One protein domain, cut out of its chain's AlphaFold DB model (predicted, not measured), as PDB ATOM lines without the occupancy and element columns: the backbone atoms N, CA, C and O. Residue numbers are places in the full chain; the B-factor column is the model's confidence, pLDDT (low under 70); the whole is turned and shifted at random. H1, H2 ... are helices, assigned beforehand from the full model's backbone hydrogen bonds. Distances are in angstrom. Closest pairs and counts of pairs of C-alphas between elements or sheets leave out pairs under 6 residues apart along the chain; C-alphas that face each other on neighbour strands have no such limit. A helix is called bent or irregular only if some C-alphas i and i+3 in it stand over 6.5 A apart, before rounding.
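This is residues 496 to 543 of the 552 residues of an uncharacterized protein of Tropilaelaps mercedesae (UniProt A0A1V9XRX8). Three helices stand side by side in an up-and-down bundle, their centres at the corners of a triangle and their lines nearly parallel. H3, the longest, runs along one side of the bundle, and the helical hairpin of H1 and H2 packs along it, with each of the two helices touching H3. The outline is a rod spanning 34 by 16 by 15 A, with the turn between H2 and H3 toward one end and the last residues, 541 to 543, running past H3 at the other. The printed part has 48 residues with three named helices, in the order H1, H2, H3 along the chain, and no named strand, and its class is all helix. It is compact, with a radius of gyration of the C-alphas of 10.1 A.

The longest helix is H3, residues 525 to 540, which has 16 residues and measures 21.9 A from first to last C-alpha. It begins at C-alpha 525, at (24.251, -76.537, 212.796), and ends at C-alpha 540, at (31.295, -90.747, 197.749). H2 comes before it in the chain and comprises residues 509 to 518, Met 509 to Ala 518, a length of 14.0 A. H1 comprises residues 496 to 505, Pro 496 to Arg 505, and measures 14.3 A. It begins at the first printed residue, whose C-alpha is at (16.441, -77.004, 202.555). H1 and H2 have 10 residues each. None of the three helices is bent or irregular.

H1, H2 and H3 form a bundle, helices side by side, and it is up and down, each helix running against the one before it in the chain. Each pair of helices touches at a shallow tilt, and the packing is mostly aligned. H3 touches H1 with 15 pairs of C-alphas within 8 A. Their closest C-alphas are those of Val 497 and Met 531, 5.4 A apart. H1 and H3 stand at a shallow tilt of 6 degrees and run the same way, with their centres 9.8 A apart. H3 touches H2 with residues 528 to 535 alone, in 6 pairs of C-alphas within 8 A. The closest C-alphas there are those of Leu 516 and Cys 528, at 6.2 A. H2 and H3 form a helical hairpin, at a shallow tilt of 16 degrees and opposite ways, with their centres 10.5 A apart. H1 and H2 form the other helical hairpin, at a shallow tilt of 18 degrees and opposite ways. They touch with 12 pairs of C-alphas within 8 A, and their centres are 9.5 A apart. The closest C-alphas of H1 and H2 are those of Cys 500 and Ala 512, at 4.8 A. In the backbones of H1, H2 and H3, every O i to N i+4 pair is within hydrogen-bond range.

The two C-alphas farthest apart are those of Glu 523, in the link between H2 and H3, and Pro 543, the last printed residue, at 34.3 A. The first and last printed C-alphas, those of Pro 496 and Pro 543, are 26.0 A apart. The printed part has no cut, and it runs from residue 496 to residue 543 of a full chain of 552 residues. The link from H1 to H2, residues 506 to 508, is tight, with 3 residues. The link from H2 to H3, residues 519 to 524, is short, with 6 residues. Neither link is long. The mean pLDDT of the printed part is 89.0, and no printed residue is under 70. By helix, the mean pLDDT is 88 for H1, 93 for H2 and 90 for H3.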
ATOM      1  N   PRO A 496      15.085 -77.151 203.095       87.56
ATOM      2  CA  PRO A 496      16.441 -77.004 202.555       87.56
ATOM      3  C   PRO A 496      17.179 -78.340 202.372       87.56
ATOM      4  O   PRO A 496      17.919 -78.505 201.404       87.56
ATOM      5  N   VAL A 497      16.935 -79.329 203.245       87.19
ATOM      6  CA  VAL A 497      17.518 -80.679 203.120       87.19
ATOM      7  C   VAL A 497      16.966 -81.410 201.897       87.19
ATOM      8  O   VAL A 497      17.735 -81.981 201.126       87.19
ATOM      9  N   GLN A 498      15.646 -81.382 201.697       85.31
ATOM     10  CA  GLN A 498      14.991 -82.043 200.567       85.31
ATOM     11  C   GLN A 498      15.411 -81.401 199.241       85.31
ATOM     12  O   GLN A 498      15.638 -82.102 198.257       85.31
ATOM     13  N   LEU A 499      15.592 -80.079 199.226       88.19
ATOM     14  CA  LEU A 499      16.119 -79.364 198.068       88.19
ATOM     15  C   LEU A 499      17.594 -79.705 197.791       88.19
ATOM     16  O   LEU A 499      17.972 -79.928 196.642       88.19
ATOM     17  N   CYS A 500      18.419 -79.808 198.834       90.38
ATOM     18  CA  CYS A 500      19.804 -80.269 198.723       90.38
ATOM     19  C   CYS A 500      19.884 -81.675 198.106       90.38
ATOM     20  O   CYS A 500      20.711 -81.939 197.233       90.38
ATOM     21  N   GLU A 501      18.995 -82.572 198.531       87.44
ATOM     22  CA  GLU A 501      18.895 -83.928 197.998       87.44
ATOM     23  C   GLU A 501      18.415 -83.946 196.538       87.44
ATOM     24  O   GLU A 501      18.975 -84.684 195.727       87.44
ATOM     25  N   LEU A 502      17.442 -83.100 196.172       87.44
ATOM     26  CA  LEU A 502      17.020 -82.913 194.779       87.44
ATOM     27  C   LEU A 502      18.210 -82.512 193.898       87.44
ATOM     28  O   LEU A 502      18.432 -83.123 192.852       87.44
ATOM     29  N   TYR A 503      18.985 -81.511 194.326       91.00
ATOM     30  CA  TYR A 503      20.169 -81.061 193.600       91.00
ATOM     31  C   TYR A 503      21.197 -82.182 193.436       91.00
ATOM     32  O   TYR A 503      21.670 -82.405 192.320       91.00
ATOM     33  N   GLY A 504      21.489 -82.938 194.500       87.50
ATOM     34  CA  GLY A 504      22.461 -84.028 194.435       87.50
ATOM     35  C   GLY A 504      22.033 -85.201 193.550       87.50
ATOM     36  O   GLY A 504      22.833 -85.715 192.768       87.50
ATOM     37  N   ARG A 505      20.750 -85.587 193.586       85.00
ATOM     38  CA  ARG A 505      20.206 -86.646 192.710       85.00
ATOM     39  C   ARG A 505      20.255 -86.274 191.228       85.00
ATOM     40  O   ARG A 505      20.302 -87.152 190.376       85.00
ATOM     41  N   ARG A 506      20.226 -84.978 190.921       86.06
ATOM     42  CA  ARG A 506      20.173 -84.435 189.557       86.06
ATOM     43  C   ARG A 506      21.540 -83.934 189.064       86.06
ATOM     44  O   ARG A 506      21.602 -83.272 188.036       86.06
ATOM     45  N   GLY A 507      22.621 -84.237 189.791       84.44
ATOM     46  CA  GLY A 507      23.994 -83.870 189.417       84.44
ATOM     47  C   GLY A 507      24.321 -82.379 189.563       84.44
ATOM     48  O   GLY A 507      25.347 -81.922 189.078       84.44
ATOM     49  N   ALA A 508      23.473 -81.595 190.234       89.00
ATOM     50  CA  ALA A 508      23.659 -80.159 190.434       89.00
ATOM     51  C   ALA A 508      24.359 -79.859 191.774       89.00
ATOM     52  O   ALA A 508      23.873 -79.051 192.572       89.00
ATOM     53  N   MET A 509      25.494 -80.513 192.037       90.62
ATOM     54  CA  MET A 509      26.183 -80.432 193.336       90.62
ATOM     55  C   MET A 509      26.621 -79.009 193.695       90.62
ATOM     56  O   MET A 509      26.507 -78.611 194.852       90.62
ATOM     57  N   ASP A 510      26.976 -78.174 192.717       91.81
ATOM     58  CA  ASP A 510      27.293 -76.760 192.960       91.81
ATOM     59  C   ASP A 510      26.119 -75.968 193.546       91.81
ATOM     60  O   ASP A 510      26.313 -75.040 194.336       91.81
ATOM     61  N   LYS A 511      24.878 -76.295 193.154       92.75
ATOM     62  CA  LYS A 511      23.678 -75.673 193.737       92.75
ATOM     63  C   LYS A 511      23.461 -76.176 195.166       92.75
ATOM     64  O   LYS A 511      23.213 -75.361 196.051       92.75
ATOM     65  N   ALA A 512      23.648 -77.476 195.415       93.06
ATOM     66  CA  ALA A 512      23.574 -78.062 196.758       93.06
ATOM     67  C   ALA A 512      24.595 -77.433 197.723       93.06
ATOM     68  O   ALA A 512      24.241 -77.000 198.821       93.06
ATOM     69  N   LEU A 513      25.850 -77.297 197.289       93.56
ATOM     70  CA  LEU A 513      26.915 -76.681 198.078       93.56
ATOM     71  C   LEU A 513      26.684 -75.183 198.289       93.56
ATOM     72  O   LEU A 513      26.960 -74.676 199.376       93.56
ATOM     73  N   ARG A 514      26.148 -74.456 197.298       93.62
ATOM     74  CA  ARG A 514      25.730 -73.053 197.481       93.62
ATOM     75  C   ARG A 514      24.609 -72.917 198.502       93.62
ATOM     76  O   ARG A 514      24.675 -72.007 199.325       93.62
ATOM     77  N   LEU A 515      23.635 -73.825 198.489       92.62
ATOM     78  CA  LEU A 515      22.554 -73.862 199.469       92.62
ATOM     79  C   LEU A 515      23.098 -74.112 200.884       92.62
ATOM     80  O   LEU A 515      22.768 -73.372 201.806       92.62
ATOM     81  N   LEU A 516      24.000 -75.086 201.046       93.88
ATOM     82  CA  LEU A 516      24.683 -75.343 202.320       93.88
ATOM     83  C   LEU A 516      25.495 -74.124 202.782       93.88
ATOM     84  O   LEU A 516      25.395 -73.706 203.931       93.88
ATOM     85  N   ARG A 517      26.256 -73.503 201.872       92.56
ATOM     86  CA  ARG A 517      27.013 -72.270 202.138       92.56
ATOM     87  C   ARG A 517      26.118 -71.076 202.439       92.56
ATOM     88  O   ARG A 517      26.617 -70.105 202.997       92.56
ATOM     89  N   ALA A 518      24.845 -71.090 202.053       91.31
ATOM     90  CA  ALA A 518      23.919 -70.016 202.379       91.31
ATOM     91  C   ALA A 518      23.498 -70.057 203.853       91.31
ATOM     92  O   ALA A 518      23.116 -69.022 204.388       91.31
ATOM     93  N   LEU A 519      23.606 -71.196 204.536       91.06
ATOM     94  CA  LEU A 519      23.238 -71.332 205.943       91.06
ATOM     95  C   LEU A 519      24.374 -70.920 206.892       91.06
ATOM     96  O   LEU A 519      25.558 -70.953 206.552       91.06
ATOM     97  N   SER A 520      23.993 -70.502 208.100       90.44
ATOM     98  CA  SER A 520      24.932 -70.254 209.194       90.44
ATOM     99  C   SER A 520      25.117 -71.530 210.002       90.44
ATOM    100  O   SER A 520      24.161 -72.016 210.604       90.44
ATOM    101  N   TRP A 521      26.347 -72.036 210.064       91.12
ATOM    102  CA  TRP A 521      26.695 -73.170 210.923       91.12
ATOM    103  C   TRP A 521      26.527 -72.856 212.411       91.12
ATOM    104  O   TRP A 521      26.274 -73.770 213.180       91.12
ATOM    105  N   ALA A 522      26.639 -71.585 212.812       90.75
ATOM    106  CA  ALA A 522      26.499 -71.185 214.211       90.75
ATOM    107  C   ALA A 522      25.051 -71.306 214.713       90.75
ATOM    108  O   ALA A 522      24.830 -71.764 215.825       90.75
ATOM    109  N   GLU A 523      24.078 -70.934 213.876       88.19
ATOM    110  CA  GLU A 523      22.656 -70.901 214.256       88.19
ATOM    111  C   GLU A 523      21.915 -72.180 213.838       88.19
ATOM    112  O   GLU A 523      21.023 -72.660 214.529       88.19
ATOM    113  N   PHE A 524      22.290 -72.765 212.694       89.44
ATOM    114  CA  PHE A 524      21.565 -73.867 212.057       89.44
ATOM    115  C   PHE A 524      22.446 -75.111 211.878       89.44
ATOM    116  O   PHE A 524      22.353 -75.801 210.857       89.44
ATOM    117  N   ALA A 525      23.314 -75.409 212.854       90.06
ATOM    118  CA  ALA A 525      24.251 -76.537 212.796       90.06
ATOM    119  C   ALA A 525      23.585 -77.882 212.436       90.06
ATOM    120  O   ALA A 525      24.090 -78.550 211.529       90.06
ATOM    121  N   PRO A 526      22.435 -78.279 213.033       89.69
ATOM    122  CA  PRO A 526      21.800 -79.559 212.705       89.69
ATOM    123  C   PRO A 526      21.355 -79.643 211.239       89.69
ATOM    124  O   PRO A 526      21.528 -80.670 210.581       89.69
ATOM    125  N   LEU A 527      20.818 -78.544 210.698       87.31
ATOM    126  CA  LEU A 527      20.391 -78.461 209.302       87.31
ATOM    127  C   LEU A 527      21.594 -78.555 208.352       87.31
ATOM    128  O   LEU A 527      21.567 -79.331 207.394       87.31
ATOM    129  N   CYS A 528      22.662 -77.813 208.659       92.38
ATOM    130  CA  CYS A 528      23.907 -77.835 207.896       92.38
ATOM    131  C   CYS A 528      24.533 -79.233 207.888       92.38
ATOM    132  O   CYS A 528      24.924 -79.723 206.832       92.38
ATOM    133  N   TYR A 529      24.565 -79.906 209.041       92.06
ATOM    134  CA  TYR A 529      25.101 -81.257 209.173       92.06
ATOM    135  C   TYR A 529      24.323 -82.273 208.325       92.06
ATOM    136  O   TYR A 529      24.922 -83.038 207.569       92.06
ATOM    137  N   ARG A 530      22.983 -82.232 208.356       90.88
ATOM    138  CA  ARG A 530      22.136 -83.110 207.523       90.88
ATOM    139  C   ARG A 530      22.364 -82.887 206.029       90.88
ATOM    140  O   ARG A 530      22.452 -83.851 205.272       90.88
ATOM    141  N   MET A 531      22.465 -81.631 205.599       91.56
ATOM    142  CA  MET A 531      22.764 -81.296 204.204       91.56
ATOM    143  C   MET A 531      24.173 -81.740 203.802       91.56
ATOM    144  O   MET A 531      24.344 -82.293 202.716       91.56
ATOM    145  N   LEU A 532      25.162 -81.559 204.684       94.12
ATOM    146  CA  LEU A 532      26.533 -82.005 204.454       94.12
ATOM    147  C   LEU A 532      26.593 -83.521 204.267       94.12
ATOM    148  O   LEU A 532      27.163 -83.965 203.279       94.12
ATOM    149  N   ILE A 533      25.941 -84.308 205.134       91.25
ATOM    150  CA  ILE A 533      25.856 -85.770 204.982       91.25
ATOM    151  C   ILE A 533      25.286 -86.140 203.612       91.25
ATOM    152  O   ILE A 533      25.844 -86.986 202.921       91.25
ATOM    153  N   LYS A 534      24.193 -85.495 203.184       89.44
ATOM    154  CA  LYS A 534      23.583 -85.756 201.870       89.44
ATOM    155  C   LYS A 534      24.540 -85.433 200.719       89.44
ATOM    156  O   LYS A 534      24.607 -86.205 199.765       89.44
ATOM    157  N   CYS A 535      25.291 -84.335 200.819       90.69
ATOM    158  CA  CYS A 535      26.312 -83.978 199.834       90.69
ATOM    159  C   CYS A 535      27.447 -85.010 199.812       90.69
ATOM    160  O   CYS A 535      27.751 -85.548 198.752       90.69
ATOM    161  N   CYS A 536      28.027 -85.330 200.971       90.19
ATOM    162  CA  CYS A 536      29.129 -86.283 201.097       90.19
ATOM    163  C   CYS A 536      28.736 -87.677 200.607       90.19
ATOM    164  O   CYS A 536      29.436 -88.240 199.778       90.19
ATOM    165  N   ASN A 537      27.588 -88.204 201.041       88.75
ATOM    166  CA  ASN A 537      27.107 -89.518 200.607       88.75
ATOM    167  C   ASN A 537      26.923 -89.590 199.093       88.75
ATOM    168  O   ASN A 537      27.135 -90.640 198.498       88.75
ATOM    169  N   ARG A 538      26.514 -88.483 198.460       86.00
ATOM    170  CA  ARG A 538      26.358 -88.444 197.010       86.00
ATOM    171  C   ARG A 538      27.705 -88.391 196.294       86.00
ATOM    172  O   ARG A 538      27.867 -89.153 195.354       86.00
ATOM    173  N   LEU A 539      28.642 -87.557 196.755       85.12
ATOM    174  CA  LEU A 539      29.998 -87.472 196.191       85.12
ATOM    175  C   LEU A 539      30.759 -88.795 196.338       85.12
ATOM    176  O   LEU A 539      31.397 -89.238 195.398       85.12
ATOM    177  N   LEU A 540      30.650 -89.454 197.494       86.25
ATOM    178  CA  LEU A 540      31.295 -90.747 197.749       86.25
ATOM    179  C   LEU A 540      30.666 -91.906 196.963       86.25
ATOM    180  O   LEU A 540      31.282 -92.957 196.832       86.25
ATOM    181  N   ALA A 541      29.431 -91.740 196.483       84.00
ATOM    182  CA  ALA A 541      28.745 -92.726 195.653       84.00
ATOM    183  C   ALA A 541      28.986 -92.514 194.149       84.00
ATOM    184  O   ALA A 541      28.510 -93.320 193.347       84.00
ATOM    185  N   GLU A 542      29.652 -91.427 193.748       78.00
ATOM    186  CA  GLU A 542      30.086 -91.256 192.364       78.00
ATOM    187  C   GLU A 542      31.293 -92.171 192.101       78.00
ATOM    188  O   GLU A 542      32.141 -92.333 192.981       78.00
ATOM    189  N   PRO A 543      31.351 -92.837 190.933       73.25
ATOM    190  CA  PRO A 543      32.490 -93.678 190.599       73.25
ATOM    191  C   PRO A 543      33.758 -92.820 190.595       73.25
ATOM    192  O   PRO A 543      33.757 -91.700 190.084       73.25
TER     193      PRO A 543